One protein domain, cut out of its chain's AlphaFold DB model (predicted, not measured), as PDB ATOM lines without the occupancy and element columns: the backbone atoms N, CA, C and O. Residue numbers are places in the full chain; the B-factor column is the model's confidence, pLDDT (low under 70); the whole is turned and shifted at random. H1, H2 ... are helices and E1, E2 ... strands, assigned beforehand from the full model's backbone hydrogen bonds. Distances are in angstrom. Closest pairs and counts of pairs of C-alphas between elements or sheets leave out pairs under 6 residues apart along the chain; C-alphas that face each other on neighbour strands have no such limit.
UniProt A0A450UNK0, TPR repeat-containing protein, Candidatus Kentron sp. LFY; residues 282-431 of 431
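Overview. This is residues 282 to 431 of the 431 residues of the protein "TPR repeat-containing protein" of Candidatus Kentron sp. LFY (UniProt A0A450UNK0). Two small lobes sit at the ends of a long, twisted two-stranded ribbon, E2 and E4, which is bare at its waist. One lobe holds E1 and E5 beside the ribbon with H1 packed on it and H4 at the rim; the other holds E3, H2, H3 and the loop of residues 345 to 361. The printed part has 150 residues with four named helices and five named strands, in the order E1 H1 E2 H2 E3 H3 E4 H4 E5, and its class is mixed, helices and strands. The sheet runs E3 E2 E4 E1 E5, all antiparallel; the whole is extended, a rod of 73 by 27 by 25 A, with a radius of gyration of the C-alphas of 23.6 A.

Along the chain. Find C-alpha 308 at (23.742, -31.524, -14.121); from there E2, residues 308 to 326, runs 51.1 A to C-alpha 326 at (3.905, -13.074, 29.212), and it bends by 54 degrees at residue 317. E4, residues 388 to 404, comes back over 50.9 A to C-alpha 404 at (20.377, -35.087, -15.612). Near that end look for E1, residues 283 to 289, H1, residues 292 to 303, H4, residues 413 to 419, and E5, residues 425 to 428. At the other end look for H2, residues 335 to 344, E3, residues 362 to 367, and H3, residues 370 to 382, 18.6 A long.

Arrangement. Read E2 beside E4, antiparallel at 170 degrees, with N 310 and O 402 2.8 A apart. E1 is antiparallel to E4, with N 286 and O 401 at 2.9 A, and the edge strand E5 is antiparallel to E1, with N 285 and O 426 at 2.8 A. The other edge strand, E3, is antiparallel to E2, with N 324 and O 365 at 2.9 A. H1 is on the sheet at a height of 9.0 A, over E4 and along the strands; the closest C-alphas of H1 and E4, Phe 295 and Tyr 399, are 6.5 A apart. E1, H1 and E2 form a split strand-helix-strand unit, two strands running the same way with E4 between them, with a right-handed crossover; E3, H3, E4 and E4, H4, E5 are two more, also right-handed. H3 is on the sheet at a height of 9.2 A, over E2 and only just over E3, where 3 of its C-alphas fall; the closest C-alphas of H3 and E2, Ala 373 and Tyr 322, are 6.2 A apart. H2 is on the sheet, with C-alphas Pro 335 and Val 362 of E3 closest at 6.7 A. H4 only grazes the sheet with residues 413 to 417, and is near H1. H1 and H3 are apart. In H1, H2, H3 and H4 every O i to N i+4 pair is within hydrogen-bond range.

Size, cuts and confidence. The two C-alphas farthest apart, Glu 331 and Asp 408, are 73.5 A from each other. The printed part has no cut, and the link from H2 to E3 is long, with 17 residues. The mean pLDDT of the printed part is 86.3; look for values under 70 at residues 316 to 319, 330 to 333, 394 to 395, 407 to 410 and 431.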
ATOM      1  N   ALA A 282      18.020 -41.635 -18.552       79.81
ATOM      2  CA  ALA A 282      17.080 -41.612 -17.445       79.81
ATOM      3  C   ALA A 282      17.430 -40.430 -16.544       79.81
ATOM      4  O   ALA A 282      18.518 -40.388 -15.970       79.81
ATOM      5  N   CYS A 283      16.501 -39.490 -16.399       89.25
ATOM      6  CA  CYS A 283      16.642 -38.389 -15.459       89.25
ATOM      7  C   CYS A 283      16.118 -38.801 -14.085       89.25
ATOM      8  O   CYS A 283      15.383 -39.784 -13.933       89.25
ATOM      9  N   TYR A 284      16.504 -38.053 -13.057       92.06
ATOM     10  CA  TYR A 284      16.149 -38.374 -11.683       92.06
ATOM     11  C   TYR A 284      15.577 -37.187 -10.932       92.06
ATOM     12  O   TYR A 284      15.836 -36.038 -11.269       92.06
ATOM     13  N   SER A 285      14.802 -37.461  -9.888       93.88
ATOM     14  CA  SER A 285      14.319 -36.448  -8.962       93.88
ATOM     15  C   SER A 285      14.480 -36.880  -7.513       93.88
ATOM     16  O   SER A 285      14.244 -38.038  -7.164       93.88
ATOM     17  N   VAL A 286      14.848 -35.910  -6.677       94.81
ATOM     18  CA  VAL A 286      14.921 -36.017  -5.223       94.81
ATOM     19  C   VAL A 286      14.043 -34.924  -4.618       94.81
ATOM     20  O   VAL A 286      14.227 -33.739  -4.901       94.81
ATOM     21  N   GLY A 287      13.073 -35.320  -3.798       91.25
ATOM     22  CA  GLY A 287      12.195 -34.409  -3.067       91.25
ATOM     23  C   GLY A 287      10.797 -34.989  -2.798       91.25
ATOM     24  O   GLY A 287      10.470 -36.063  -3.316       91.25
ATOM     25  N   PRO A 288       9.952 -34.289  -2.017       90.94
ATOM     26  CA  PRO A 288      10.240 -33.015  -1.347       90.94
ATOM     27  C   PRO A 288      11.304 -33.159  -0.250       90.94
ATOM     28  O   PRO A 288      11.266 -34.101   0.538       90.94
ATOM     29  N   LEU A 289      12.255 -32.227  -0.207       90.88
ATOM     30  CA  LEU A 289      13.231 -32.100   0.875       90.88
ATOM     31  C   LEU A 289      12.732 -31.031   1.860       90.88
ATOM     32  O   LEU A 289      12.416 -29.927   1.407       90.88
ATOM     33  N   PRO A 290      12.632 -31.338   3.167       84.31
ATOM     34  CA  PRO A 290      12.055 -30.428   4.160       84.31
ATOM     35  C   PRO A 290      13.040 -29.359   4.650       84.31
ATOM     36  O   PRO A 290      12.627 -28.344   5.203       84.31
ATOM     37  N   ASP A 291      14.342 -29.576   4.470       85.50
ATOM     38  CA  ASP A 291      15.379 -28.706   5.004       85.50
ATOM     39  C   ASP A 291      16.408 -28.306   3.937       85.50
ATOM     40  O   ASP A 291      16.703 -29.029   2.979       85.50
ATOM     41  N   LYS A 292      16.972 -27.112   4.123       87.94
ATOM     42  CA  LYS A 292      17.945 -26.529   3.199       87.94
ATOM     43  C   LYS A 292      19.296 -27.259   3.226       87.94
ATOM     44  O   LYS A 292      20.005 -27.216   2.226       87.94
ATOM     45  N   ALA A 293      19.669 -27.900   4.335       90.69
ATOM     46  CA  ALA A 293      20.970 -28.556   4.464       90.69
ATOM     47  C   ALA A 293      21.033 -29.827   3.606       90.69
ATOM     48  O   ALA A 293      21.978 -29.990   2.833       90.69
ATOM     49  N   SER A 294      19.992 -30.659   3.652       92.38
ATOM     50  CA  SER A 294      19.824 -31.821   2.774       92.38
ATOM     51  C   SER A 294      19.790 -31.399   1.305       92.38
ATOM     52  O   SER A 294      20.451 -32.012   0.470       92.38
ATOM     53  N   PHE A 295      19.078 -30.312   0.985       92.81
ATOM     54  CA  PHE A 295      19.035 -29.759  -0.371       92.81
ATOM     55  C   PHE A 295      20.425 -29.390  -0.909       92.81
ATOM     56  O   PHE A 295      20.787 -29.824  -2.003       92.81
ATOM     57  N   VAL A 296      21.216 -28.636  -0.140       92.31
ATOM     58  CA  VAL A 296      22.581 -28.254  -0.536       92.31
ATOM     59  C   VAL A 296      23.473 -29.489  -0.644       92.31
ATOM     60  O   VAL A 296      24.065 -29.717  -1.690       92.31
ATOM     61  N   SER A 297      23.485 -30.356   0.374       95.12
ATOM     62  CA  SER A 297      24.361 -31.534   0.390       95.12
ATOM     63  C   SER A 297      24.109 -32.503  -0.767       95.12
ATOM     64  O   SER A 297      25.053 -33.145  -1.227       95.12
ATOM     65  N   ILE A 298      22.857 -32.669  -1.198       95.19
ATOM     66  CA  ILE A 298      22.510 -33.552  -2.317       95.19
ATOM     67  C   ILE A 298      22.866 -32.893  -3.654       95.19
ATOM     68  O   ILE A 298      23.355 -33.575  -4.553       95.19
ATOM     69  N   THR A 299      22.654 -31.580  -3.777       92.19
ATOM     70  CA  THR A 299      23.027 -30.817  -4.980       92.19
ATOM     71  C   THR A 299      24.540 -30.855  -5.192       92.19
ATOM     72  O   THR A 299      24.980 -31.273  -6.258       92.19
ATOM     73  N   ASP A 300      25.325 -30.559  -4.152       93.00
ATOM     74  CA  ASP A 300      26.793 -30.597  -4.192       93.00
ATOM     75  C   ASP A 300      27.320 -31.992  -4.560       93.00
ATOM     76  O   ASP A 300      28.328 -32.130  -5.250       93.00
ATOM     77  N   TRP A 301      26.637 -33.052  -4.110       94.12
ATOM     78  CA  TRP A 301      27.006 -34.414  -4.483       94.12
ATOM     79  C   TRP A 301      26.765 -34.682  -5.968       94.12
ATOM     80  O   TRP A 301      27.636 -35.264  -6.607       94.12
ATOM     81  N   PHE A 302      25.629 -34.263  -6.535       92.75
ATOM     82  CA  PHE A 302      25.403 -34.407  -7.977       92.75
ATOM     83  C   PHE A 302      26.429 -33.612  -8.786       92.75
ATOM     84  O   PHE A 302      27.036 -34.171  -9.694       92.75
ATOM     85  N   GLU A 303      26.673 -32.356  -8.416       85.69
ATOM     86  CA  GLU A 303      27.653 -31.502  -9.090       85.69
ATOM     87  C   GLU A 303      29.069 -32.088  -9.013       85.69
ATOM     88  O   GLU A 303      29.766 -32.140 -10.019       85.69
ATOM     89  N   GLY A 304      29.476 -32.610  -7.852       86.25
ATOM     90  CA  GLY A 304      30.771 -33.271  -7.675       86.25
ATOM     91  C   GLY A 304      30.912 -34.625  -8.383       86.25
ATOM     92  O   GLY A 304      32.003 -35.187  -8.377       86.25
ATOM     93  N   ASN A 305      29.830 -35.158  -8.957       87.06
ATOM     94  CA  ASN A 305      29.834 -36.351  -9.811       87.06
ATOM     95  C   ASN A 305      29.515 -35.994 -11.276       87.06
ATOM     96  O   ASN A 305      29.053 -36.859 -12.016       87.06
ATOM     97  N   ASP A 306      29.711 -34.730 -11.671       83.06
ATOM     98  CA  ASP A 306      29.486 -34.223 -13.031       83.06
ATOM     99  C   ASP A 306      28.045 -34.440 -13.544       83.06
ATOM    100  O   ASP A 306      27.779 -34.564 -14.739       83.06
ATOM    101  N   ILE A 307      27.071 -34.464 -12.627       86.00
ATOM    102  CA  ILE A 307      25.650 -34.614 -12.948       86.00
ATOM    103  C   ILE A 307      24.985 -33.241 -12.897       86.00
ATOM    104  O   ILE A 307      24.871 -32.621 -11.837       86.00
ATOM    105  N   PHE A 308      24.481 -32.781 -14.043       85.56
ATOM    106  CA  PHE A 308      23.742 -31.524 -14.121       85.56
ATOM    107  C   PHE A 308      22.470 -31.595 -13.271       85.56
ATOM    108  O   PHE A 308      21.742 -32.592 -13.302       85.56
ATOM    109  N   THR A 309      22.158 -30.523 -12.538       88.31
ATOM    110  CA  THR A 309      20.926 -30.441 -11.751       88.31
ATOM    111  C   THR A 309      20.089 -29.208 -12.074       88.31
ATOM    112  O   THR A 309      20.589 -28.123 -12.359       88.31
ATOM    113  N   SER A 310      18.769 -29.375 -12.000       87.94
ATOM    114  CA  SER A 310      17.797 -28.285 -11.986       87.94
ATOM    115  C   SER A 310      17.056 -28.312 -10.659       87.94
ATOM    116  O   SER A 310      16.538 -29.352 -10.249       87.94
ATOM    117  N   THR A 311      16.991 -27.175  -9.978       88.50
ATOM    118  CA  THR A 311      16.392 -27.082  -8.648       88.50
ATOM    119  C   THR A 311      15.194 -26.149  -8.652       88.50
ATOM    120  O   THR A 311      15.151 -25.148  -9.370       88.50
ATOM    121  N   TYR A 312      14.186 -26.473  -7.845       84.62
ATOM    122  CA  TYR A 312      13.077 -25.562  -7.594       84.62
ATOM    123  C   TYR A 312      12.603 -25.659  -6.148       84.62
ATOM    124  O   TYR A 312      12.696 -26.700  -5.497       84.62
ATOM    125  N   THR A 313      12.109 -24.537  -5.634       84.56
ATOM    126  CA  THR A 313      11.597 -24.398  -4.269       84.56
ATOM    127  C   THR A 313      10.123 -24.036  -4.339       84.56
ATOM    128  O   THR A 313       9.734 -23.209  -5.166       84.56
ATOM    129  N   ARG A 314       9.301 -24.646  -3.485       81.75
ATOM    130  CA  ARG A 314       7.911 -24.230  -3.272       81.75
ATOM    131  C   ARG A 314       7.708 -23.923  -1.802       81.75
ATOM    132  O   ARG A 314       8.230 -24.638  -0.950       81.75
ATOM    133  N   ASP A 315       6.928 -22.890  -1.528       79.12
ATOM    134  CA  ASP A 315       6.401 -22.686  -0.189       79.12
ATOM    135  C   ASP A 315       5.370 -23.796   0.059       79.12
ATOM    136  O   ASP A 315       4.406 -23.971  -0.690       79.12
ATOM    137  N   ALA A 316       5.664 -24.623   1.046       65.94
ATOM    138  CA  ALA A 316       4.814 -25.670   1.560       65.94
ATOM    139  C   ALA A 316       4.015 -25.159   2.761       65.94
ATOM    140  O   ALA A 316       4.248 -24.068   3.281       65.94
ATOM    141  N   GLN A 317       3.020 -25.966   3.114       59.56
ATOM    142  CA  GLN A 317       1.973 -25.739   4.101       59.56
ATOM    143  C   GLN A 317       2.388 -24.840   5.279       59.56
ATOM    144  O   GLN A 317       3.436 -25.023   5.892       59.56
ATOM    145  N   GLN A 318       1.517 -23.882   5.593       62.03
ATOM    146  CA  GLN A 318       1.582 -23.031   6.778       62.03
ATOM    147  C   GLN A 318       1.539 -23.923   8.022       62.03
ATOM    148  O   GLN A 318       0.474 -24.435   8.371       62.03
ATOM    149  N   SER A 319       2.687 -24.148   8.662       63.03
ATOM    150  CA  SER A 319       2.691 -24.696  10.014       63.03
ATOM    151  C   SER A 319       2.363 -23.558  10.979       63.03
ATOM    152  O   SER A 319       2.857 -22.430  10.842       63.03
ATOM    153  N   ASN A 320       1.442 -23.833  11.899       74.31
ATOM    154  CA  ASN A 320       1.134 -22.930  12.993       74.31
ATOM    155  C   ASN A 320       1.971 -23.383  14.178       74.31
ATOM    156  O   ASN A 320       1.627 -24.357  14.839       74.31
ATOM    157  N   ASP A 321       3.059 -22.669  14.421       87.25
ATOM    158  CA  ASP A 321       3.729 -22.745  15.706       87.25
ATOM    159  C   ASP A 321       2.966 -21.848  16.694       87.25
ATOM    160  O   ASP A 321       2.282 -20.902  16.304       87.25
ATOM    161  N   TYR A 322       3.088 -22.102  17.988       91.31
ATOM    162  CA  TYR A 322       2.404 -21.367  19.042       91.31
ATOM    163  C   TYR A 322       3.455 -20.724  19.941       91.31
ATOM    164  O   TYR A 322       4.171 -21.402  20.676       91.31
ATOM    165  N   GLU A 323       3.587 -19.403  19.849       91.50
ATOM    166  CA  GLU A 323       4.509 -18.625  20.676       91.50
ATOM    167  C   GLU A 323       3.846 -18.341  22.024       91.50
ATOM    168  O   GLU A 323       2.824 -17.655  22.061       91.50
ATOM    169  N   VAL A 324       4.419 -18.857  23.114       94.81
ATOM    170  CA  VAL A 324       3.967 -18.605  24.489       94.81
ATOM    171  C   VAL A 324       4.778 -17.462  25.086       94.81
ATOM    172  O   VAL A 324       6.011 -17.487  25.087       94.81
ATOM    173  N   PHE A 325       4.084 -16.466  25.625       93.56
ATOM    174  CA  PHE A 325       4.680 -15.255  26.175       93.56
ATOM    175  C   PHE A 325       3.895 -14.734  27.381       93.56
ATOM    176  O   PHE A 325       2.718 -15.043  27.573       93.56
ATOM    177  N   ILE A 326       4.540 -13.895  28.184       92.56
ATOM    178  CA  ILE A 326       3.905 -13.074  29.212       92.56
ATOM    179  C   ILE A 326       3.906 -11.631  28.696       92.56
ATOM    180  O   ILE A 326       4.982 -11.097  28.409       92.56
ATOM    181  N   PRO A 327       2.727 -11.009  28.512       89.19
ATOM    182  CA  PRO A 327       2.646  -9.635  28.038       89.19
ATOM    183  C   PRO A 327       3.181  -8.656  29.095       89.19
ATOM    184  O   PRO A 327       3.146  -8.974  30.289       89.19
ATOM    185  N   PRO A 328       3.619  -7.455  28.685       85.75
ATOM    186  CA  PRO A 328       3.950  -6.393  29.630       85.75
ATOM    187  C   PRO A 328       2.731  -6.055  30.501       85.75
ATOM    188  O   PRO A 328       1.583  -6.122  30.049       85.75
ATOM    189  N   SER A 329       2.969  -5.704  31.764       80.44
ATOM    190  CA  SER A 329       1.910  -5.324  32.704       80.44
ATOM    191  C   SER A 329       2.345  -4.158  33.581       80.44
ATOM    192  O   SER A 329       3.527  -4.037  33.898       80.44
ATOM    193  N   ASP A 330       1.384  -3.348  34.029       68.94
ATOM    194  CA  ASP A 330       1.646  -2.181  34.885       68.94
ATOM    195  C   ASP A 330       2.296  -2.559  36.232       68.94
ATOM    196  O   ASP A 330       2.970  -1.741  36.855       68.94
ATOM    197  N   GLU A 331       2.119  -3.806  36.680       67.00
ATOM    198  CA  GLU A 331       2.698  -4.341  37.920       67.00
ATOM    199  C   GLU A 331       4.146  -4.842  37.747       67.00
ATOM    200  O   GLU A 331       4.885  -4.932  38.726       67.00
ATOM    201  N   LEU A 332       4.558  -5.172  36.516       65.56
ATOM    202  CA  LEU A 332       5.864  -5.743  36.167       65.56
ATOM    203  C   LEU A 332       6.382  -5.084  34.881       65.56
ATOM    204  O   LEU A 332       6.357  -5.684  33.806       65.56
ATOM    205  N   SER A 333       6.834  -3.833  35.004       66.56
ATOM    206  CA  SER A 333       7.366  -3.029  33.894       66.56
ATOM    207  C   SER A 333       8.845  -3.292  33.585       66.56
ATOM    208  O   SER A 333       9.340  -2.837  32.558       66.56
ATOM    209  N   ASP A 334       9.572  -3.968  34.484       81.81
ATOM    210  CA  ASP A 334      10.968  -4.367  34.271       81.81
ATOM    211  C   ASP A 334      11.040  -5.853  33.863       81.81
ATOM    212  O   ASP A 334      10.819  -6.734  34.704       81.81
ATOM    213  N   PRO A 335      11.372  -6.154  32.593       80.94
ATOM    214  CA  PRO A 335      11.464  -7.523  32.097       80.94
ATOM    215  C   PRO A 335      12.519  -8.352  32.831       80.94
ATOM    216  O   PRO A 335      12.337  -9.555  32.995       80.94
ATOM    217  N   ASN A 336      13.606  -7.732  33.301       86.31
ATOM    218  CA  ASN A 336      14.685  -8.457  33.972       86.31
ATOM    219  C   ASN A 336      14.254  -8.925  35.364       86.31
ATOM    220  O   ASN A 336      14.501 -10.073  35.727       86.31
ATOM    221  N   ALA A 337      13.526  -8.082  36.101       87.00
ATOM    222  CA  ALA A 337      12.951  -8.458  37.391       87.00
ATOM    223  C   ALA A 337      11.921  -9.595  37.254       87.00
ATOM    224  O   ALA A 337      11.864 -10.498  38.094       87.00
ATOM    225  N   LEU A 338      11.125  -9.591  36.175       87.00
ATOM    226  CA  LEU A 338      10.218 -10.698  35.857       87.00
ATOM    227  C   LEU A 338      10.999 -11.985  35.553       87.00
ATOM    228  O   LEU A 338      10.666 -13.034  36.102       87.00
ATOM    229  N   ILE A 339      12.052 -11.912  34.734       88.62
ATOM    230  CA  ILE A 339      12.905 -13.065  34.407       88.62
ATOM    231  C   ILE A 339      13.525 -13.669  35.672       88.62
ATOM    232  O   ILE A 339      13.439 -14.881  35.859       88.62
ATOM    233  N   GLU A 340      14.094 -12.852  36.562       89.69
ATOM    234  CA  GLU A 340      14.686 -13.322  37.824       89.69
ATOM    235  C   GLU A 340      13.658 -14.041  38.705       89.69
ATOM    236  O   GLU A 340      13.927 -15.125  39.229       89.69
ATOM    237  N   ARG A 341      12.447 -13.483  38.825       88.62
ATOM    238  CA  ARG A 341      11.353 -14.113  39.573       88.62
ATOM    239  C   ARG A 341      10.974 -15.468  38.980       88.62
ATOM    240  O   ARG A 341      10.875 -16.453  39.704       88.62
ATOM    241  N   MET A 342      10.796 -15.528  37.664       90.38
ATOM    242  CA  MET A 342      10.438 -16.762  36.967       90.38
ATOM    243  C   MET A 342      11.525 -17.838  37.091       90.38
ATOM    244  O   MET A 342      11.209 -19.010  37.293       90.38
ATOM    245  N   GLN A 343      12.800 -17.447  37.032       92.06
ATOM    246  CA  GLN A 343      13.926 -18.348  37.287       92.06
ATOM    247  C   GLN A 343      13.919 -18.881  38.726       92.06
ATOM    248  O   GLN A 343      14.183 -20.066  38.932       92.06
ATOM    249  N   GLY A 344      13.560 -18.042  39.705       91.75
ATOM    250  CA  GLY A 344      13.349 -18.448  41.098       91.75
ATOM    251  C   GLY A 344      12.234 -19.488  41.267       91.75
ATOM    252  O   GLY A 344      12.362 -20.398  42.082       91.75
ATOM    253  N   ASP A 345      11.200 -19.424  40.427       90.94
ATOM    254  CA  ASP A 345      10.116 -20.412  40.365       90.94
ATOM    255  C   ASP A 345      10.486 -21.668  39.537       90.94
ATOM    256  O   ASP A 345       9.628 -22.506  39.227       90.94
ATOM    257  N   GLY A 346      11.759 -21.820  39.153       90.25
ATOM    258  CA  GLY A 346      12.280 -22.959  38.391       90.25
ATOM    259  C   GLY A 346      11.859 -22.969  36.920       90.25
ATOM    260  O   GLY A 346      11.764 -24.036  36.313       90.25
ATOM    261  N   ILE A 347      11.525 -21.807  36.354       89.62
ATOM    262  CA  ILE A 347      11.227 -21.656  34.929       89.62
ATOM    263  C   ILE A 347      12.513 -21.212  34.227       89.62
ATOM    264  O   ILE A 347      13.099 -20.181  34.551       89.62
ATOM    265  N   HIS A 348      12.955 -22.003  33.258       84.31
ATOM    266  CA  HIS A 348      14.141 -21.737  32.446       84.31
ATOM    267  C   HIS A 348      13.737 -21.537  30.972       84.31
ATOM    268  O   HIS A 348      12.559 -21.688  30.642       84.31
ATOM    269  N   ASP A 349      14.692 -21.151  30.119       83.50
ATOM    270  CA  ASP A 349      14.490 -20.848  28.687       83.50
ATOM    271  C   ASP A 349      13.611 -19.617  28.414       83.50
ATOM    272  O   ASP A 349      12.684 -19.621  27.611       83.50
ATOM    273  N   ILE A 350      13.932 -18.525  29.105       90.00
ATOM    274  CA  ILE A 350      13.180 -17.274  29.074       90.00
ATOM    275  C   ILE A 350      13.929 -16.229  28.236       90.00
ATOM    276  O   ILE A 350      15.110 -15.983  28.478       90.00
ATOM    277  N   THR A 351      13.251 -15.579  27.286       89.69
ATOM    278  CA  THR A 351      13.846 -14.548  26.415       89.69
ATOM    279  C   THR A 351      13.084 -13.220  26.517       89.69
ATOM    280  O   THR A 351      11.877 -13.203  26.274       89.69
ATOM    281  N   PRO A 352      13.735 -12.087  26.842       88.81
ATOM    282  CA  PRO A 352      13.070 -10.784  26.864       88.81
ATOM    283  C   PRO A 352      12.661 -10.338  25.453       88.81
ATOM    284  O   PRO A 352      13.391 -10.548  24.484       88.81
ATOM    285  N   ILE A 353      11.507  -9.677  25.341       86.38
ATOM    286  CA  ILE A 353      11.007  -9.111  24.083       86.38
ATOM    287  C   ILE A 353      11.303  -7.607  24.068       86.38
ATOM    288  O   ILE A 353      10.757  -6.837  24.857       86.38
ATOM    289  N   SER A 354      12.183  -7.177  23.162       82.50
ATOM    290  CA  SER A 354      12.678  -5.787  23.124       82.50
ATOM    291  C   SER A 354      12.032  -4.899  22.057       82.50
ATOM    292  O   SER A 354      12.428  -3.749  21.925       82.50
ATOM    293  N   HIS A 355      11.098  -5.416  21.253       80.12
ATOM    294  CA  HIS A 355      10.493  -4.669  20.146       80.12
ATOM    295  C   HIS A 355       9.054  -5.137  19.886       80.12
ATOM    296  O   HIS A 355       8.738  -6.310  20.089       80.12
ATOM    297  N   GLY A 356       8.222  -4.252  19.333       81.88
ATOM    298  CA  GLY A 356       6.877  -4.581  18.847       81.88
ATOM    299  C   GLY A 356       5.768  -4.366  19.878       81.88
ATOM    300  O   GLY A 356       5.935  -3.657  20.860       81.88
ATOM    301  N   ASP A 357       4.614  -4.982  19.635       80.50
ATOM    302  CA  ASP A 357       3.409  -4.893  20.473       80.50
ATOM    303  C   ASP A 357       3.558  -5.555  21.855       80.50
ATOM    304  O   ASP A 357       2.758  -5.312  22.756       80.50
ATOM    305  N   LEU A 358       4.595  -6.378  22.017       84.38
ATOM    306  CA  LEU A 358       4.967  -7.064  23.252       84.38
ATOM    307  C   LEU A 358       6.295  -6.543  23.826       84.38
ATOM    308  O   LEU A 358       6.960  -7.270  24.562       84.38
ATOM    309  N   GLU A 359       6.718  -5.324  23.474       82.12
ATOM    310  CA  GLU A 359       7.887  -4.684  24.088       82.12
ATOM    311  C   GLU A 359       7.744  -4.682  25.620       82.12
ATOM    312  O   GLU A 359       6.670  -4.407  26.148       82.12
ATOM    313  N   GLN A 360       8.820  -5.030  26.331       83.94
ATOM    314  CA  GLN A 360       8.840  -5.263  27.786       83.94
ATOM    315  C   GLN A 360       8.106  -6.534  28.259       83.94
ATOM    316  O   GLN A 360       8.011  -6.795  29.456       83.94
ATOM    317  N   GLY A 361       7.621  -7.361  27.334       87.81
ATOM    318  CA  GLY A 361       7.152  -8.713  27.612       87.81
ATOM    319  C   GLY A 361       8.286  -9.739  27.644       87.81
ATOM    320  O   GLY A 361       9.461  -9.442  27.405       87.81
ATOM    321  N   VAL A 362       7.914 -10.987  27.912       91.50
ATOM    322  CA  VAL A 362       8.853 -12.104  28.037       91.50
ATOM    323  C   VAL A 362       8.349 -13.314  27.246       91.50
ATOM    324  O   VAL A 362       7.227 -13.769  27.450       91.50
ATOM    325  N   MET A 363       9.176 -13.852  26.350       92.44
ATOM    326  CA  MET A 363       8.912 -15.069  25.576       92.44
ATOM    327  C   MET A 363       9.386 -16.301  26.354       92.44
ATOM    328  O   MET A 363      10.510 -16.330  26.855       92.44
ATOM    329  N   ILE A 364       8.533 -17.323  26.431       93.06
ATOM    330  CA  ILE A 364       8.795 -18.572  27.163       93.06
ATOM    331  C   ILE A 364       9.164 -19.721  26.225       93.06
ATOM    332  O   ILE A 364       9.860 -20.648  26.623       93.06
ATOM    333  N   GLY A 365       8.678 -19.692  24.986       90.50
ATOM    334  CA  GLY A 365       9.001 -20.719  24.008       90.50
ATOM    335  C   GLY A 365       8.048 -20.740  22.825       90.50
ATOM    336  O   GLY A 365       7.032 -20.042  22.797       90.50
ATOM    337  N   VAL A 366       8.399 -21.568  21.848       90.88
ATOM    338  CA  VAL A 366       7.605 -21.822  20.648       90.88
ATOM    339  C   VAL A 366       7.284 -23.310  20.608       90.88
ATOM    340  O   VAL A 366       8.185 -24.135  20.744       90.88
ATOM    341  N   PHE A 367       6.008 -23.633  20.438       91.44
ATOM    342  CA  PHE A 367       5.483 -24.995  20.480       91.44
ATOM    343  C   PHE A 367       4.886 -25.365  19.123       91.44
ATOM    344  O   PHE A 367       4.264 -24.531  18.475       91.44
ATOM    345  N   ASP A 368       5.062 -26.606  18.692       86.69
ATOM    346  CA  ASP A 368       4.581 -27.129  17.405       86.69
ATOM    347  C   ASP A 368       3.097 -27.546  17.424       86.69
ATOM    348  O   ASP A 368       2.525 -27.867  16.382       86.69
ATOM    349  N   ALA A 369       2.459 -27.518  18.599       89.56
ATOM    350  CA  ALA A 369       1.052 -27.847  18.785       89.56
ATOM    351  C   ALA A 369       0.376 -26.975  19.861       89.56
ATOM    352  O   ALA A 369       0.981 -26.597  20.869       89.56
ATOM    353  N   GLU A 370      -0.908 -26.671  19.654       91.38
ATOM    354  CA  GLU A 370      -1.699 -25.792  20.530       91.38
ATOM    355  C   GLU A 370      -1.862 -26.358  21.939       91.38
ATOM    356  O   GLU A 370      -1.777 -25.638  22.929       91.38
ATOM    357  N   ASP A 371      -2.057 -27.668  22.036       93.94
ATOM    358  CA  ASP A 371      -2.213 -28.380  23.298       93.94
ATOM    359  C   ASP A 371      -0.916 -28.363  24.121       93.94
ATOM    360  O   ASP A 371      -0.965 -28.277  25.347       93.94
ATOM    361  N   ALA A 372       0.250 -28.399  23.466       94.19
ATOM    362  CA  ALA A 372       1.542 -28.242  24.126       94.19
ATOM    363  C   ALA A 372       1.734 -26.818  24.667       94.19
ATOM    364  O   ALA A 372       2.158 -26.655  25.814       94.19
ATOM    365  N   ALA A 373       1.357 -25.800  23.887       94.56
ATOM    366  CA  ALA A 373       1.363 -24.412  24.342       94.56
ATOM    367  C   ALA A 373       0.405 -24.194  25.524       94.56
ATOM    368  O   ALA A 373       0.781 -23.553  26.507       94.56
ATOM    369  N   GLN A 374      -0.800 -24.768  25.467       95.56
ATOM    370  CA  GLN A 374      -1.789 -24.648  26.538       95.56
ATOM    371  C   GLN A 374      -1.306 -25.310  27.831       95.56
ATOM    372  O   GLN A 374      -1.349 -24.674  28.880       95.56
ATOM    373  N   ARG A 375      -0.749 -26.529  27.760       95.69
ATOM    374  CA  ARG A 375      -0.139 -27.188  28.930       95.69
ATOM    375  C   ARG A 375       0.931 -26.313  29.577       95.69
ATOM    376  O   ARG A 375       0.959 -26.175  30.796       95.69
ATOM    377  N   ARG A 376       1.785 -25.676  28.767       95.06
ATOM    378  CA  ARG A 376       2.811 -24.767  29.286       95.06
ATOM    379  C   ARG A 376       2.207 -23.538  29.964       95.06
ATOM    380  O   ARG A 376       2.747 -23.067  30.960       95.06
ATOM    381  N   ILE A 377       1.114 -22.998  29.435       95.81
ATOM    382  CA  ILE A 377       0.415 -21.858  30.040       95.81
ATOM    383  C   ILE A 377      -0.199 -22.238  31.381       95.81
ATOM    384  O   ILE A 377      -0.051 -21.475  32.333       95.81
ATOM    385  N   ASP A 378      -0.817 -23.413  31.473       95.94
ATOM    386  CA  ASP A 378      -1.422 -23.898  32.713       95.94
ATOM    387  C   ASP A 378      -0.355 -24.037  33.822       95.94
ATOM    388  O   ASP A 378      -0.545 -23.528  34.926       95.94
ATOM    389  N   GLU A 379       0.824 -24.594  33.503       94.06
ATOM    390  CA  GLU A 379       1.981 -24.652  34.420       94.06
ATOM    391  C   GLU A 379       2.439 -23.264  34.901       94.06
ATOM    392  O   GLU A 379       2.834 -23.081  36.056       94.06
ATOM    393  N   LEU A 380       2.428 -22.268  34.010       93.94
ATOM    394  CA  LEU A 380       2.811 -20.894  34.342       93.94
ATOM    395  C   LEU A 380       1.755 -20.225  35.226       93.94
ATOM    396  O   LEU A 380       2.107 -19.506  36.164       93.94
ATOM    397  N   TRP A 381       0.471 -20.492  34.975       94.56
ATOM    398  CA  TRP A 381      -0.640 -19.970  35.768       94.56
ATOM    399  C   TRP A 381      -0.638 -20.514  37.196       94.56
ATOM    400  O   TRP A 381      -0.846 -19.735  38.126       94.56
ATOM    401  N   GLU A 382      -0.325 -21.798  37.396       93.69
ATOM    402  CA  GLU A 382      -0.155 -22.386  38.737       93.69
ATOM    403  C   GLU A 382       0.941 -21.682  39.552       93.69
ATOM    404  O   GLU A 382       0.830 -21.542  40.770       93.69
ATOM    405  N   LYS A 383       1.973 -21.169  38.871       91.81
ATOM    406  CA  LYS A 383       3.074 -20.394  39.463       91.81
ATOM    407  C   LYS A 383       2.791 -18.886  39.545       91.81
ATOM    408  O   LYS A 383       3.648 -18.115  39.968       91.81
ATOM    409  N   GLY A 384       1.589 -18.446  39.168       90.25
ATOM    410  CA  GLY A 384       1.157 -17.048  39.245       90.25
ATOM    411  C   GLY A 384       1.599 -16.162  38.075       90.25
ATOM    412  O   GLY A 384       1.452 -14.941  38.153       90.25
ATOM    413  N   HIS A 385       2.105 -16.744  36.986       90.56
ATOM    414  CA  HIS A 385       2.581 -16.022  35.804       90.56
ATOM    415  C   HIS A 385       1.520 -16.013  34.705       90.56
ATOM    416  O   HIS A 385       1.211 -17.049  34.124       90.56
ATOM    417  N   LYS A 386       0.956 -14.840  34.386       90.81
ATOM    418  CA  LYS A 386      -0.164 -14.687  33.434       90.81
ATOM    419  C   LYS A 386       0.281 -14.806  31.968       90.81
ATOM    420  O   LYS A 386       0.305 -13.818  31.235       90.81
ATOM    421  N   ALA A 387       0.620 -16.017  31.538       93.44
ATOM    422  CA  ALA A 387       1.030 -16.311  30.167       93.44
ATOM    423  C   ALA A 387      -0.151 -16.372  29.180       93.44
ATOM    424  O   ALA A 387      -1.294 -16.633  29.565       93.44
ATOM    425  N   ARG A 388       0.147 -16.129  27.900       94.06
ATOM    426  CA  ARG A 388      -0.742 -16.234  26.731       94.06
ATOM    427  C   ARG A 388       0.020 -16.880  25.574       94.06
ATOM    428  O   ARG A 388       1.249 -16.898  25.588       94.06
ATOM    429  N   TYR A 389      -0.696 -17.361  24.558       93.50
ATOM    430  CA  TYR A 389      -0.087 -17.769  23.292       93.50
ATOM    431  C   TYR A 389      -0.643 -16.979  22.111       93.50
ATOM    432  O   TYR A 389      -1.756 -16.452  22.168       93.50
ATOM    433  N   ARG A 390       0.125 -16.927  21.019       89.88
ATOM    434  CA  ARG A 390      -0.369 -16.508  19.701       89.88
ATOM    435  C   ARG A 390       0.108 -17.469  18.607       89.88
ATOM    436  O   ARG A 390       1.241 -17.951  18.691       89.88
ATOM    437  N   PRO A 391      -0.719 -17.742  17.582       88.06
ATOM    438  CA  PRO A 391      -0.289 -18.534  16.444       88.06
ATOM    439  C   PRO A 391       0.746 -17.753  15.632       88.06
ATOM    440  O   PRO A 391       0.564 -16.581  15.294       88.06
ATOM    441  N   ARG A 392       1.832 -18.431  15.292       83.00
ATOM    442  CA  ARG A 392       2.907 -17.967  14.436       83.00
ATOM    443  C   ARG A 392       2.914 -18.832  13.187       83.00
ATOM    444  O   ARG A 392       3.253 -20.007  13.208       83.00
ATOM    445  N   THR A 393       2.555 -18.214  12.075       75.12
ATOM    446  CA  THR A 393       2.644 -18.835  10.757       75.12
ATOM    447  C   THR A 393       4.092 -18.941  10.313       75.12
ATOM    448  O   THR A 393       4.768 -17.921  10.145       75.12
ATOM    449  N   ARG A 394       4.544 -20.163  10.040       69.12
ATOM    450  CA  ARG A 394       5.796 -20.406   9.334       69.12
ATOM    451  C   ARG A 394       5.492 -20.893   7.922       69.12
ATOM    452  O   ARG A 394       4.766 -21.860   7.723       69.12
ATOM    453  N   LEU A 395       6.057 -20.201   6.934       66.25
ATOM    454  CA  LEU A 395       6.129 -20.722   5.572       66.25
ATOM    455  C   LEU A 395       7.277 -21.727   5.535       66.25
ATOM    456  O   LEU A 395       8.448 -21.343   5.585       66.25
ATOM    457  N   GLU A 396       6.948 -23.011   5.498       73.00
ATOM    458  CA  GLU A 396       7.955 -24.049   5.327       73.00
ATOM    459  C   GLU A 396       8.348 -24.124   3.857       73.00
ATOM    460  O   GLU A 396       7.493 -24.188   2.984       73.00
ATOM    461  N   LYS A 397       9.644 -24.104   3.542       81.81
ATOM    462  CA  LYS A 397      10.100 -24.270   2.157       81.81
ATOM    463  C   LYS A 397      10.377 -25.736   1.892       81.81
ATOM    464  O   LYS A 397      11.166 -26.346   2.602       81.81
ATOM    465  N   GLN A 398       9.781 -26.267   0.833       87.88
ATOM    466  CA  GLN A 398      10.140 -27.570   0.293       87.88
ATOM    467  C   GLN A 398      11.010 -27.402  -0.945       87.88
ATOM    468  O   GLN A 398      10.777 -26.527  -1.788       87.88
ATOM    469  N   TYR A 399      12.009 -28.270  -1.058       90.44
ATOM    470  CA  TYR A 399      12.969 -28.250  -2.152       90.44
ATOM    471  C   TYR A 399      12.858 -29.510  -3.003       90.44
ATOM    472  O   TYR A 399      12.603 -30.606  -2.500       90.44
ATOM    473  N   TRP A 400      13.097 -29.352  -4.300       93.62
ATOM    474  CA  TRP A 400      13.224 -30.449  -5.245       93.62
ATOM    475  C   TRP A 400      14.472 -30.265  -6.084       93.62
ATOM    476  O   TRP A 400      14.803 -29.155  -6.512       93.62
ATOM    477  N   ILE A 401      15.116 -31.389  -6.357       94.44
ATOM    478  CA  ILE A 401      16.261 -31.496  -7.247       94.44
ATOM    479  C   ILE A 401      15.845 -32.424  -8.381       94.44
ATOM    480  O   ILE A 401      15.281 -33.495  -8.143       94.44
ATOM    481  N   LYS A 402      16.088 -32.005  -9.618       93.50
ATOM    482  CA  LYS A 402      16.106 -32.860 -10.801       93.50
ATOM    483  C   LYS A 402      17.558 -33.042 -11.223       93.50
ATOM    484  O   LYS A 402      18.288 -32.059 -11.240       93.50
ATOM    485  N   ALA A 403      17.960 -34.258 -11.552       90.62
ATOM    486  CA  ALA A 403      19.317 -34.606 -11.954       90.62
ATOM    487  C   ALA A 403      19.308 -35.218 -13.362       90.62
ATOM    488  O   ALA A 403      18.455 -36.055 -13.670       90.62
ATOM    489  N   TYR A 404      20.256 -34.788 -14.187       88.19
ATOM    490  CA  TYR A 404      20.377 -35.087 -15.612       88.19
ATOM    491  C   TYR A 404      21.780 -35.660 -15.849       88.19
ATOM    492  O   TYR A 404      22.724 -34.901 -16.071       88.19
ATOM    493  N   PRO A 405      21.957 -36.982 -15.710       83.88
ATOM    494  CA  PRO A 405      23.244 -37.609 -15.969       83.88
ATOM    495  C   PRO A 405      23.574 -37.523 -17.462       83.88
ATOM    496  O   PRO A 405      22.701 -37.755 -18.303       83.88
ATOM    497  N   ALA A 406      24.825 -37.200 -17.788       70.19
ATOM    498  CA  ALA A 406      25.322 -37.301 -19.154       70.19
ATOM    499  C   ALA A 406      25.430 -38.778 -19.584       70.19
ATOM    500  O   ALA A 406      25.408 -39.688 -18.753       70.19
ATOM    501  N   VAL A 407      25.534 -39.030 -20.892       65.12
ATOM    502  CA  VAL A 407      25.594 -40.396 -21.455       65.12
ATOM    503  C   VAL A 407      26.806 -41.179 -20.928       65.12
ATOM    504  O   VAL A 407      26.732 -42.393 -20.753       65.12
ATOM    505  N   ASP A 408      27.903 -40.485 -20.642       61.75
ATOM    506  CA  ASP A 408      29.146 -41.013 -20.073       61.75
ATOM    507  C   ASP A 408      29.194 -40.969 -18.534       61.75
ATOM    508  O   ASP A 408      29.947 -41.718 -17.914       61.75
ATOM    509  N   SER A 409      28.347 -40.150 -17.910       64.44
ATOM    510  CA  SER A 409      28.256 -39.978 -16.460       64.44
ATOM    511  C   SER A 409      27.022 -40.698 -15.923       64.44
ATOM    512  O   SER A 409      26.002 -40.089 -15.594       64.44
ATOM    513  N   SER A 410      27.082 -42.031 -15.847       67.25
ATOM    514  CA  SER A 410      25.963 -42.813 -15.317       67.25
ATOM    515  C   SER A 410      25.835 -42.627 -13.803       67.25
ATOM    516  O   SER A 410      26.735 -42.983 -13.043       67.25
ATOM    517  N   LEU A 411      24.686 -42.128 -13.350       79.06
ATOM    518  CA  LEU A 411      24.377 -42.029 -11.926       79.06
ATOM    519  C   LEU A 411      24.207 -43.433 -11.316       79.06
ATOM    520  O   LEU A 411      23.249 -44.148 -11.628       79.06
ATOM    521  N   ASP A 412      25.085 -43.795 -10.378       84.88
ATOM    522  CA  ASP A 412      24.951 -45.016  -9.579       84.88
ATOM    523  C   ASP A 412      23.922 -44.820  -8.447       84.88
ATOM    524  O   ASP A 412      24.178 -44.202  -7.405       84.88
ATOM    525  N   LYS A 413      22.723 -45.382  -8.650       85.69
ATOM    526  CA  LYS A 413      21.619 -45.334  -7.678       85.69
ATOM    527  C   LYS A 413      21.991 -45.945  -6.330       85.69
ATOM    528  O   LYS A 413      21.480 -45.504  -5.297       85.69
ATOM    529  N   LEU A 414      22.836 -46.974  -6.321       87.00
ATOM    530  CA  LEU A 414      23.248 -47.656  -5.101       87.00
ATOM    531  C   LEU A 414      24.193 -46.769  -4.291       87.00
ATOM    532  O   LEU A 414      24.041 -46.684  -3.073       87.00
ATOM    533  N   VAL A 415      25.128 -46.078  -4.951       90.25
ATOM    534  CA  VAL A 415      26.008 -45.098  -4.293       90.25
ATOM    535  C   VAL A 415      25.184 -43.956  -3.706       90.25
ATOM    536  O   VAL A 415      25.362 -43.628  -2.531       90.25
ATOM    537  N   PHE A 416      24.221 -43.423  -4.468       92.38
ATOM    538  CA  PHE A 416      23.307 -42.397  -3.964       92.38
ATOM    539  C   PHE A 416      22.555 -42.879  -2.717       92.38
ATOM    540  O   PHE A 416      22.589 -42.228  -1.675       92.38
ATOM    541  N   THR A 417      21.927 -44.056  -2.792       91.38
ATOM    542  CA  THR A 417      21.107 -44.606  -1.700       91.38
ATOM    543  C   THR A 417      21.942 -44.901  -0.451       91.38
ATOM    544  O   THR A 417      21.479 -44.688   0.666       91.38
ATOM    545  N   LYS A 418      23.197 -45.345  -0.611       92.31
ATOM    546  CA  LYS A 418      24.124 -45.541   0.515       92.31
ATOM    547  C   LYS A 418      24.498 -44.224   1.194       92.31
ATOM    548  O   LYS A 418      24.649 -44.197   2.412       92.31
ATOM    549  N   ARG A 419      24.673 -43.147   0.422       93.75
ATOM    550  CA  ARG A 419      25.060 -41.829   0.943       93.75
ATOM    551  C   ARG A 419      23.884 -41.081   1.574       93.75
ATOM    552  O   ARG A 419      24.066 -40.444   2.606       93.75
ATOM    553  N   PHE A 420      22.703 -41.182   0.970       94.00
ATOM    554  CA  PHE A 420      21.496 -40.437   1.323       94.00
ATOM    555  C   PHE A 420      20.331 -41.383   1.635       94.00
ATOM    556  O   PHE A 420      19.283 -41.334   0.997       94.00
ATOM    557  N   ALA A 421      20.509 -42.255   2.631       89.69
ATOM    558  CA  ALA A 421      19.563 -43.334   2.948       89.69
ATOM    559  C   ALA A 421      18.129 -42.863   3.265       89.69
ATOM    560  O   ALA A 421      17.174 -43.616   3.090       89.69
ATOM    561  N   THR A 422      17.965 -41.620   3.718       90.25
ATOM    562  CA  THR A 422      16.672 -40.996   4.040       90.25
ATOM    563  C   THR A 422      15.962 -40.386   2.831       90.25
ATOM    564  O   THR A 422      14.837 -39.903   2.968       90.25
ATOM    565  N   HIS A 423      16.586 -40.379   1.651       91.56
ATOM    566  CA  HIS A 423      16.069 -39.700   0.467       91.56
ATOM    567  C   HIS A 423      15.935 -40.659  -0.713       91.56
ATOM    568  O   HIS A 423      16.872 -41.349  -1.106       91.56
ATOM    569  N   ALA A 424      14.744 -40.685  -1.310       89.19
ATOM    570  CA  ALA A 424      14.461 -41.535  -2.456       89.19
ATOM    571  C   ALA A 424      14.841 -40.836  -3.766       89.19
ATOM    572  O   ALA A 424      14.371 -39.731  -4.047       89.19
ATOM    573  N   LEU A 425      15.623 -41.527  -4.594       91.75
ATOM    574  CA  LEU A 425      15.929 -41.112  -5.956       91.75
ATOM    575  C   LEU A 425      14.919 -41.728  -6.931       91.75
ATOM    576  O   LEU A 425      14.909 -42.939  -7.155       91.75
ATOM    577  N   ARG A 426      14.055 -40.897  -7.513       91.06
ATOM    578  CA  ARG A 426      12.995 -41.337  -8.432       91.06
ATOM    579  C   ARG A 426      13.431 -41.148  -9.875       91.06
ATOM    580  O   ARG A 426      13.903 -40.073 -10.213       91.06
ATOM    581  N   THR A 427      13.245 -42.153 -10.725       90.50
ATOM    582  CA  THR A 427      13.445 -41.999 -12.175       90.50
ATOM    583  C   THR A 427      12.293 -41.199 -12.782       90.50
ATOM    584  O   THR A 427      11.133 -41.460 -12.467       90.50
ATOM    585  N   ILE A 428      12.620 -40.231 -13.634       88.00
ATOM    586  CA  ILE A 428      11.690 -39.364 -14.360       88.00
ATOM    587  C   ILE A 428      12.116 -39.253 -15.838       88.00
ATOM    588  O   ILE A 428      13.296 -39.449 -16.141       88.00
ATOM    589  N   PRO A 429      11.197 -38.923 -16.763       82.75
ATOM    590  CA  PRO A 429      11.560 -38.550 -18.132       82.75
ATOM    591  C   PRO A 429      12.479 -37.317 -18.154       82.75
ATOM    592  O   PRO A 429      12.352 -36.442 -17.295       82.75
ATOM    593  N   CYS A 430      13.374 -37.236 -19.142       76.44
ATOM    594  CA  CYS A 430      14.273 -36.090 -19.350       76.44
ATOM    595  C   CYS A 430      13.640 -34.914 -20.119       76.44
ATOM    596  O   CYS A 430      14.370 -34.095 -20.670       76.44
ATOM    597  N   GLU A 431      12.306 -34.847 -20.167       62.94
ATOM    598  CA  GLU A 431      11.537 -33.805 -20.869       62.94
ATOM    599  C   GLU A 431      11.832 -32.373 -20.402       62.94
ATOM    600  O   GLU A 431      11.982 -32.139 -19.170       62.94
TER     601      GLU A 431